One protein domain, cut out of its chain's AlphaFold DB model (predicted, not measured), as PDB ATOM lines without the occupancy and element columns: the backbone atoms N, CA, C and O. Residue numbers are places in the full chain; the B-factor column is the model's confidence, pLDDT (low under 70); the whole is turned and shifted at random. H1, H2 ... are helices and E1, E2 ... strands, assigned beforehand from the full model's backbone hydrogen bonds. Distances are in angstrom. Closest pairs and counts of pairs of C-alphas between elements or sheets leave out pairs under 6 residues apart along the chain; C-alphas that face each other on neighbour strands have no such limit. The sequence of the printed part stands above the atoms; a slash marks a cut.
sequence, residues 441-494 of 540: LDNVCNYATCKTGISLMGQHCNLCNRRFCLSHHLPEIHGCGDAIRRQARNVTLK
ATOM      1  N   LEU A 441      52.292-102.096   2.064       59.19
ATOM      2  CA  LEU A 441      52.684-100.921   1.277       59.19
ATOM      3  C   LEU A 441      52.265 -99.606   1.959       59.19
ATOM      4  O   LEU A 441      53.081 -98.697   2.090       59.19
ATOM      5  N   ASP A 442      51.033 -99.523   2.470       65.00
ATOM      6  CA  ASP A 442      50.515 -98.330   3.161       65.00
ATOM      7  C   ASP A 442      51.133 -98.087   4.556       65.00
ATOM      8  O   ASP A 442      50.938 -97.021   5.147       65.00
ATOM      9  N   ASN A 443      51.863 -99.063   5.111       77.69
ATOM     10  CA  ASN A 443      52.463 -98.993   6.447       77.69
ATOM     11  C   ASN A 443      53.956 -98.628   6.456       77.69
ATOM     12  O   ASN A 443      54.491 -98.414   7.546       77.69
ATOM     13  N   VAL A 444      54.624 -98.482   5.303       84.56
ATOM     14  CA  VAL A 444      56.038 -98.060   5.205       84.56
ATOM     15  C   VAL A 444      56.161 -96.738   4.436       84.56
ATOM     16  O   VAL A 444      55.439 -96.485   3.478       84.56
ATOM     17  N   CYS A 445      57.063 -95.853   4.867       88.44
ATOM     18  CA  CYS A 445      57.288 -94.559   4.220       88.44
ATOM     19  C   CYS A 445      57.656 -94.701   2.729       88.44
ATOM     20  O   CYS A 445      58.690 -95.279   2.408       88.44
ATOM     21  N   ASN A 446      56.903 -94.065   1.821       87.25
ATOM     22  CA  ASN A 446      57.099 -94.137   0.362       87.25
ATOM     23  C   ASN A 446      58.350 -93.364  -0.150       87.25
ATOM     24  O   ASN A 446      58.388 -92.899  -1.292       87.25
ATOM     25  N   TYR A 447      59.385 -93.180   0.672       87.50
ATOM     26  CA  TYR A 447      60.655 -92.568   0.266       87.50
ATOM     27  C   TYR A 447      61.682 -93.665  -0.021       87.50
ATOM     28  O   TYR A 447      61.834 -94.578   0.784       87.50
ATOM     29  N   ALA A 448      62.387 -93.585  -1.153       80.44
ATOM     30  CA  ALA A 448      63.080 -94.727  -1.766       80.44
ATOM     31  C   ALA A 448      64.153 -95.420  -0.896       80.44
ATOM     32  O   ALA A 448      64.496 -96.570  -1.162       80.44
ATOM     33  N   THR A 449      64.678 -94.747   0.132       82.50
ATOM     34  CA  THR A 449      65.656 -95.303   1.086       82.50
ATOM     35  C   THR A 449      65.117 -95.463   2.513       82.50
ATOM     36  O   THR A 449      65.836 -95.942   3.389       82.50
ATOM     37  N   CYS A 450      63.863 -95.088   2.780       82.56
ATOM     38  CA  CYS A 450      63.286 -95.090   4.122       82.56
ATOM     39  C   CYS A 450      62.512 -96.383   4.415       82.56
ATOM     40  O   CYS A 450      61.636 -96.780   3.655       82.56
ATOM     41  N   LYS A 451      62.789 -97.003   5.568       82.56
ATOM     42  CA  LYS A 451      62.065 -98.183   6.080       82.56
ATOM     43  C   LYS A 451      61.200 -97.875   7.312       82.56
ATOM     44  O   LYS A 451      60.737 -98.787   7.986       82.56
ATOM     45  N   THR A 452      61.011 -96.597   7.647       84.50
ATOM     46  CA  THR A 452      60.247 -96.179   8.831       84.50
ATOM     47  C   THR A 452      58.769 -96.525   8.667       84.50
ATOM     48  O   THR A 452      58.151 -96.154   7.666       84.50
ATOM     49  N   GLY A 453      58.202 -97.194   9.673       83.75
ATOM     50  CA  GLY A 453      56.773 -97.483   9.740       83.75
ATOM     51  C   GLY A 453      55.938 -96.210   9.903       83.75
ATOM     52  O   GLY A 453      56.256 -95.347  10.719       83.75
ATOM     53  N   ILE A 454      54.862 -96.095   9.128       84.19
ATOM     54  CA  ILE A 454      53.979 -94.915   9.056       84.19
ATOM     55  C   ILE A 454      52.541 -95.199   9.512       84.19
ATOM     56  O   ILE A 454      51.673 -94.337   9.387       84.19
ATOM     57  N   SER A 455      52.295 -96.389  10.070       79.62
ATOM     58  CA  SER A 455      50.969 -96.851  10.503       79.62
ATOM     59  C   SER A 455      50.262 -95.858  11.439       79.62
ATOM     60  O   SER A 455      49.117 -95.491  11.195       79.62
ATOM     61  N   LEU A 456      50.982 -95.349  12.451       74.06
ATOM     62  CA  LEU A 456      50.451 -94.430  13.471       74.06
ATOM     63  C   LEU A 456      50.663 -92.935  13.150       74.06
ATOM     64  O   LEU A 456      49.856 -92.103  13.548       74.06
ATOM     65  N   MET A 457      51.759 -92.578  12.468       75.25
ATOM     66  CA  MET A 457      52.230 -91.186  12.297       75.25
ATOM     67  C   MET A 457      52.724 -90.906  10.861       75.25
ATOM     68  O   MET A 457      53.806 -90.361  10.640       75.25
ATOM     69  N   GLY A 458      51.934 -91.314   9.864       85.31
ATOM     70  CA  GLY A 458      52.191 -91.065   8.441       85.31
ATOM     71  C   GLY A 458      51.361 -89.920   7.866       85.31
ATOM     72  O   GLY A 458      50.135 -89.959   7.963       85.31
ATOM     73  N   GLN A 459      51.999 -88.954   7.200       85.62
ATOM     74  CA  GLN A 459      51.320 -87.868   6.479       85.62
ATOM     75  C   GLN A 459      51.314 -88.114   4.965       85.62
ATOM     76  O   GLN A 459      52.259 -88.683   4.420       85.62
ATOM     77  N   HIS A 460      50.257 -87.678   4.278       89.69
ATOM     78  CA  HIS A 460      50.165 -87.704   2.815       89.69
ATOM     79  C   HIS A 460      50.724 -86.414   2.197       89.69
ATOM     80  O   HIS A 460      50.558 -85.331   2.752       89.69
ATOM     81  N   CYS A 461      51.351 -86.510   1.022       88.44
ATOM     82  CA  CYS A 461      51.714 -85.328   0.239       88.44
ATOM     83  C   CYS A 461      50.604 -84.954  -0.749       88.44
ATOM     84  O   CYS A 461      50.314 -85.718  -1.667       88.44
ATOM     85  N   ASN A 462      50.071 -83.735  -0.641       85.00
ATOM     86  CA  ASN A 462      48.978 -83.203  -1.474       85.00
ATOM     87  C   ASN A 462      49.304 -83.057  -2.981       85.00
ATOM     88  O   ASN A 462      48.459 -82.598  -3.745       85.00
ATOM     89  N   LEU A 463      50.531 -83.382  -3.409       86.94
ATOM     90  CA  LEU A 463      50.991 -83.289  -4.802       86.94
ATOM     91  C   LEU A 463      51.155 -84.652  -5.488       86.94
ATOM     92  O   LEU A 463      51.109 -84.720  -6.712       86.94
ATOM     93  N   CYS A 464      51.362 -85.726  -4.722       87.56
ATOM     94  CA  CYS A 464      51.551 -87.083  -5.255       87.56
ATOM     95  C   CYS A 464      50.716 -88.159  -4.538       87.56
ATOM     96  O   CYS A 464      50.804 -89.329  -4.897       87.56
ATOM     97  N   ASN A 465      49.931 -87.770  -3.527       84.75
ATOM     98  CA  ASN A 465      49.035 -88.585  -2.697       84.75
ATOM     99  C   ASN A 465      49.669 -89.817  -2.019       84.75
ATOM    100  O   ASN A 465      48.965 -90.667  -1.484       84.75
ATOM    101  N   ARG A 466      51.004 -89.892  -1.985       88.12
ATOM    102  CA  ARG A 466      51.775 -90.929  -1.284       88.12
ATOM    103  C   ARG A 466      51.953 -90.573   0.192       88.12
ATOM    104  O   ARG A 466      52.015 -89.390   0.538       88.12
ATOM    105  N   ARG A 467      52.052 -91.593   1.049       88.44
ATOM    106  CA  ARG A 467      52.267 -91.444   2.496       88.44
ATOM    107  C   ARG A 467      53.752 -91.529   2.861       88.44
ATOM    108  O   ARG A 467      54.492 -92.366   2.347       88.44
ATOM    109  N   PHE A 468      54.179 -90.680   3.790       91.19
ATOM    110  CA  PHE A 468      55.562 -90.557   4.245       91.19
ATOM    111  C   PHE A 468      55.627 -90.412   5.769       91.19
ATOM    112  O   PHE A 468      54.673 -89.956   6.405       91.19
ATOM    113  N   CYS A 469      56.763 -90.774   6.366       90.94
ATOM    114  CA  CYS A 469      57.035 -90.471   7.769       90.94
ATOM    115  C   CYS A 469      57.384 -88.986   7.949       90.94
ATOM    116  O   CYS A 469      57.708 -88.279   6.990       90.94
ATOM    117  N   LEU A 470      57.350 -88.513   9.197       88.62
ATOM    118  CA  LEU A 470      57.514 -87.095   9.531       88.62
ATOM    119  C   LEU A 470      58.841 -86.480   9.037       88.62
ATOM    120  O   LEU A 470      58.870 -85.283   8.773       88.62
ATOM    121  N   SER A 471      59.902 -87.263   8.808       86.75
ATOM    122  CA  SER A 471      61.166 -86.757   8.243       86.75
ATOM    123  C   SER A 471      61.181 -86.611   6.713       86.75
ATOM    124  O   SER A 471      62.030 -85.900   6.194       86.75
ATOM    125  N   HIS A 472      60.272 -87.267   5.978       88.50
ATOM    126  CA  HIS A 472      60.265 -87.284   4.503       88.50
ATOM    127  C   HIS A 472      58.981 -86.697   3.883       88.50
ATOM    128  O   HIS A 472      58.856 -86.631   2.660       88.50
ATOM    129  N   HIS A 473      58.018 -86.257   4.704       88.00
ATOM    130  CA  HIS A 473      56.723 -85.747   4.237       88.00
ATOM    131  C   HIS A 473      56.778 -84.387   3.518       88.00
ATOM    132  O   HIS A 473      55.838 -84.058   2.793       88.00
ATOM    133  N   LEU A 474      57.853 -83.604   3.671       88.88
ATOM    134  CA  LEU A 474      57.990 -82.321   2.976       88.88
ATOM    135  C   LEU A 474      58.129 -82.552   1.458       88.88
ATOM    136  O   LEU A 474      58.970 -83.363   1.059       88.88
ATOM    137  N   PRO A 475      57.394 -81.810   0.601       85.69
ATOM    138  CA  PRO A 475      57.463 -81.954  -0.853       85.69
ATOM    139  C   PRO A 475      58.878 -81.907  -1.430       85.69
ATOM    140  O   PRO A 475      59.178 -82.639  -2.367       85.69
ATOM    141  N   GLU A 476      59.758 -81.069  -0.880       89.00
ATOM    142  CA  GLU A 476      61.128 -80.916  -1.376       89.00
ATOM    143  C   GLU A 476      61.978 -82.183  -1.187       89.00
ATOM    144  O   GLU A 476      62.804 -82.484  -2.042       89.00
ATOM    145  N   ILE A 477      61.720 -82.969  -0.135       86.94
ATOM    146  CA  ILE A 477      62.529 -84.145   0.222       86.94
ATOM    147  C   ILE A 477      62.221 -85.336  -0.696       86.94
ATOM    148  O   ILE A 477      63.133 -86.021  -1.142       86.94
ATOM    149  N   HIS A 478      60.949 -85.569  -1.034       83.25
ATOM    150  CA  HIS A 478      60.529 -86.683  -1.900       83.25
ATOM    151  C   HIS A 478      60.275 -86.276  -3.369       83.25
ATOM    152  O   HIS A 478      59.528 -86.947  -4.083       83.25
ATOM    153  N   GLY A 479      60.881 -85.178  -3.838       84.94
ATOM    154  CA  GLY A 479      60.893 -84.789  -5.259       84.94
ATOM    155  C   GLY A 479      59.668 -84.016  -5.773       84.94
ATOM    156  O   GLY A 479      59.583 -83.718  -6.960       84.94
ATOM    157  N   CYS A 480      58.731 -83.630  -4.904       89.75
ATOM    158  CA  CYS A 480      57.589 -82.767  -5.243       89.75
ATOM    159  C   CYS A 480      57.883 -81.253  -5.093       89.75
ATOM    160  O   CYS A 480      56.997 -80.425  -5.323       89.75
ATOM    161  N   GLY A 481      59.114 -80.867  -4.736       86.88
ATOM    162  CA  GLY A 481      59.519 -79.473  -4.496       86.88
ATOM    163  C   GLY A 481      59.277 -78.528  -5.679       86.88
ATOM    164  O   GLY A 481      58.786 -77.415  -5.506       86.88
ATOM    165  N   ASP A 482      59.510 -78.968  -6.914       81.94
ATOM    166  CA  ASP A 482      59.260 -78.107  -8.079       81.94
ATOM    167  C   ASP A 482      57.777 -77.972  -8.432       81.94
ATOM    168  O   ASP A 482      57.372 -76.967  -9.024       81.94
ATOM    169  N   ALA A 483      56.941 -78.922  -8.002       82.56
ATOM    170  CA  ALA A 483      55.494 -78.790  -8.089       82.56
ATOM    171  C   ALA A 483      54.971 -77.775  -7.054       82.56
ATOM    172  O   ALA A 483      54.233 -76.870  -7.450       82.56
ATOM    173  N   ILE A 484      55.430 -77.810  -5.789       83.44
ATOM    174  CA  ILE A 484      55.033 -76.790  -4.795       83.44
ATOM    175  C   ILE A 484      55.542 -75.392  -5.198       83.44
ATOM    176  O   ILE A 484      54.779 -74.425  -5.174       83.44
ATOM    177  N   ARG A 485      56.779 -75.278  -5.711       82.69
ATOM    178  CA  ARG A 485      57.349 -74.012  -6.222       82.69
ATOM    179  C   ARG A 485      56.697 -73.518  -7.521       82.69
ATOM    180  O   ARG A 485      56.774 -72.327  -7.833       82.69
ATOM    181  N   ARG A 486      56.049 -74.383  -8.310       82.19
ATOM    182  CA  ARG A 486      55.209 -73.978  -9.458       82.19
ATOM    183  C   ARG A 486      53.812 -73.548  -9.001       82.19
ATOM    184  O   ARG A 486      53.311 -72.537  -9.487       82.19
ATOM    185  N   GLN A 487      53.216 -74.256  -8.041       79.50
ATOM    186  CA  GLN A 487      51.919 -73.909  -7.457       79.50
ATOM    187  C   GLN A 487      51.966 -72.549  -6.750       79.50
ATOM    188  O   GLN A 487      51.136 -71.697  -7.054       79.50
ATOM    189  N   ALA A 488      52.970 -72.303  -5.900       78.75
ATOM    190  CA  ALA A 488      53.153 -71.026  -5.208       78.75
ATOM    191  C   ALA A 488      53.220 -69.839  -6.189       78.75
ATOM    192  O   ALA A 488      52.441 -68.898  -6.068       78.75
ATOM    193  N   ARG A 489      54.059 -69.930  -7.235       78.38
ATOM    194  CA  ARG A 489      54.145 -68.900  -8.288       78.38
ATOM    195  C   ARG A 489      52.809 -68.664  -8.998       78.38
ATOM    196  O   ARG A 489      52.448 -67.515  -9.232       78.38
ATOM    197  N   ASN A 490      52.058 -69.721  -9.304       73.75
ATOM    198  CA  ASN A 490      50.734 -69.596  -9.919       73.75
ATOM    199  C   ASN A 490      49.693 -68.962  -8.980       73.75
ATOM    200  O   ASN A 490      48.788 -68.287  -9.467       73.75
ATOM    201  N   VAL A 491      49.811 -69.144  -7.660       69.50
ATOM    202  CA  VAL A 491      48.964 -68.462  -6.668       69.50
ATOM    203  C   VAL A 491      49.311 -66.972  -6.611       69.50
ATOM    204  O   VAL A 491      48.418 -66.152  -6.809       69.50
ATOM    205  N   THR A 492      50.593 -66.609  -6.474       66.06
ATOM    206  CA  THR A 492      51.052 -65.205  -6.502       66.06
ATOM    207  C   THR A 492      50.607 -64.482  -7.777       66.06
ATOM    208  O   THR A 492      50.057 -63.385  -7.703       66.06
ATOM    209  N   LEU A 493      50.769 -65.112  -8.948       65.12
ATOM    210  CA  LEU A 493      50.356 -64.544 -10.238       65.12
ATOM    211  C   LEU A 493      48.834 -64.376 -10.378       65.12
ATOM    212  O   LEU A 493      48.397 -63.457 -11.063       65.12
ATOM    213  N   LYS A 494      48.023 -65.241  -9.753       63.56
ATOM    214  CA  LYS A 494      46.551 -65.151  -9.800       63.56
ATOM    215  C   LYS A 494      45.949 -64.216  -8.753       63.56
ATOM    216  O   LYS A 494      44.855 -63.714  -8.976       63.56
TER     217      LYS A 494
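This is residues 441 to 494 of the 540 residues of an uncharacterized protein of Daphnia pulex (UniProt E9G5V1). With little regular structure, this is a small head of loops round a short hairpin, E1 and E2, and one helix, H1, leads away from it as an arm whose residues 488 to 494 stick out. The arm makes much of the length, with spans of 39 by 19 by 16 A. The printed part has 54 residues, in the order E1, E2, H1; the class is mixed, with 20 residues in named elements, and the two-stranded sheet is antiparallel. It is only just loose, close to compact, with a radius of gyration of the C-alphas of 12.5 A.

E1 is residues 458 to 460, beginning at C-alpha 458 (52.191, -91.065, 8.441). E2 is residues 467 to 469. H1, residues 481 to 494, is 20.0 A long and ends at C-alpha 494 (46.551, -65.151, -9.800).

E1 and E2 form a hairpin at 137 degrees, with N 459 and O 468 3.0 A apart, within hydrogen-bond range. H1 and E1 are apart. In H1, 9 of 10 O i to N i+4 pairs are within range.

The C-alphas of Lys 451 and Lys 494, the farthest apart, are 39.8 A apart. The printed part has no cut. The link E2 to H1 is long, 11 residues. Residues 441 to 442 and 491 to 494 are under pLDDT 70.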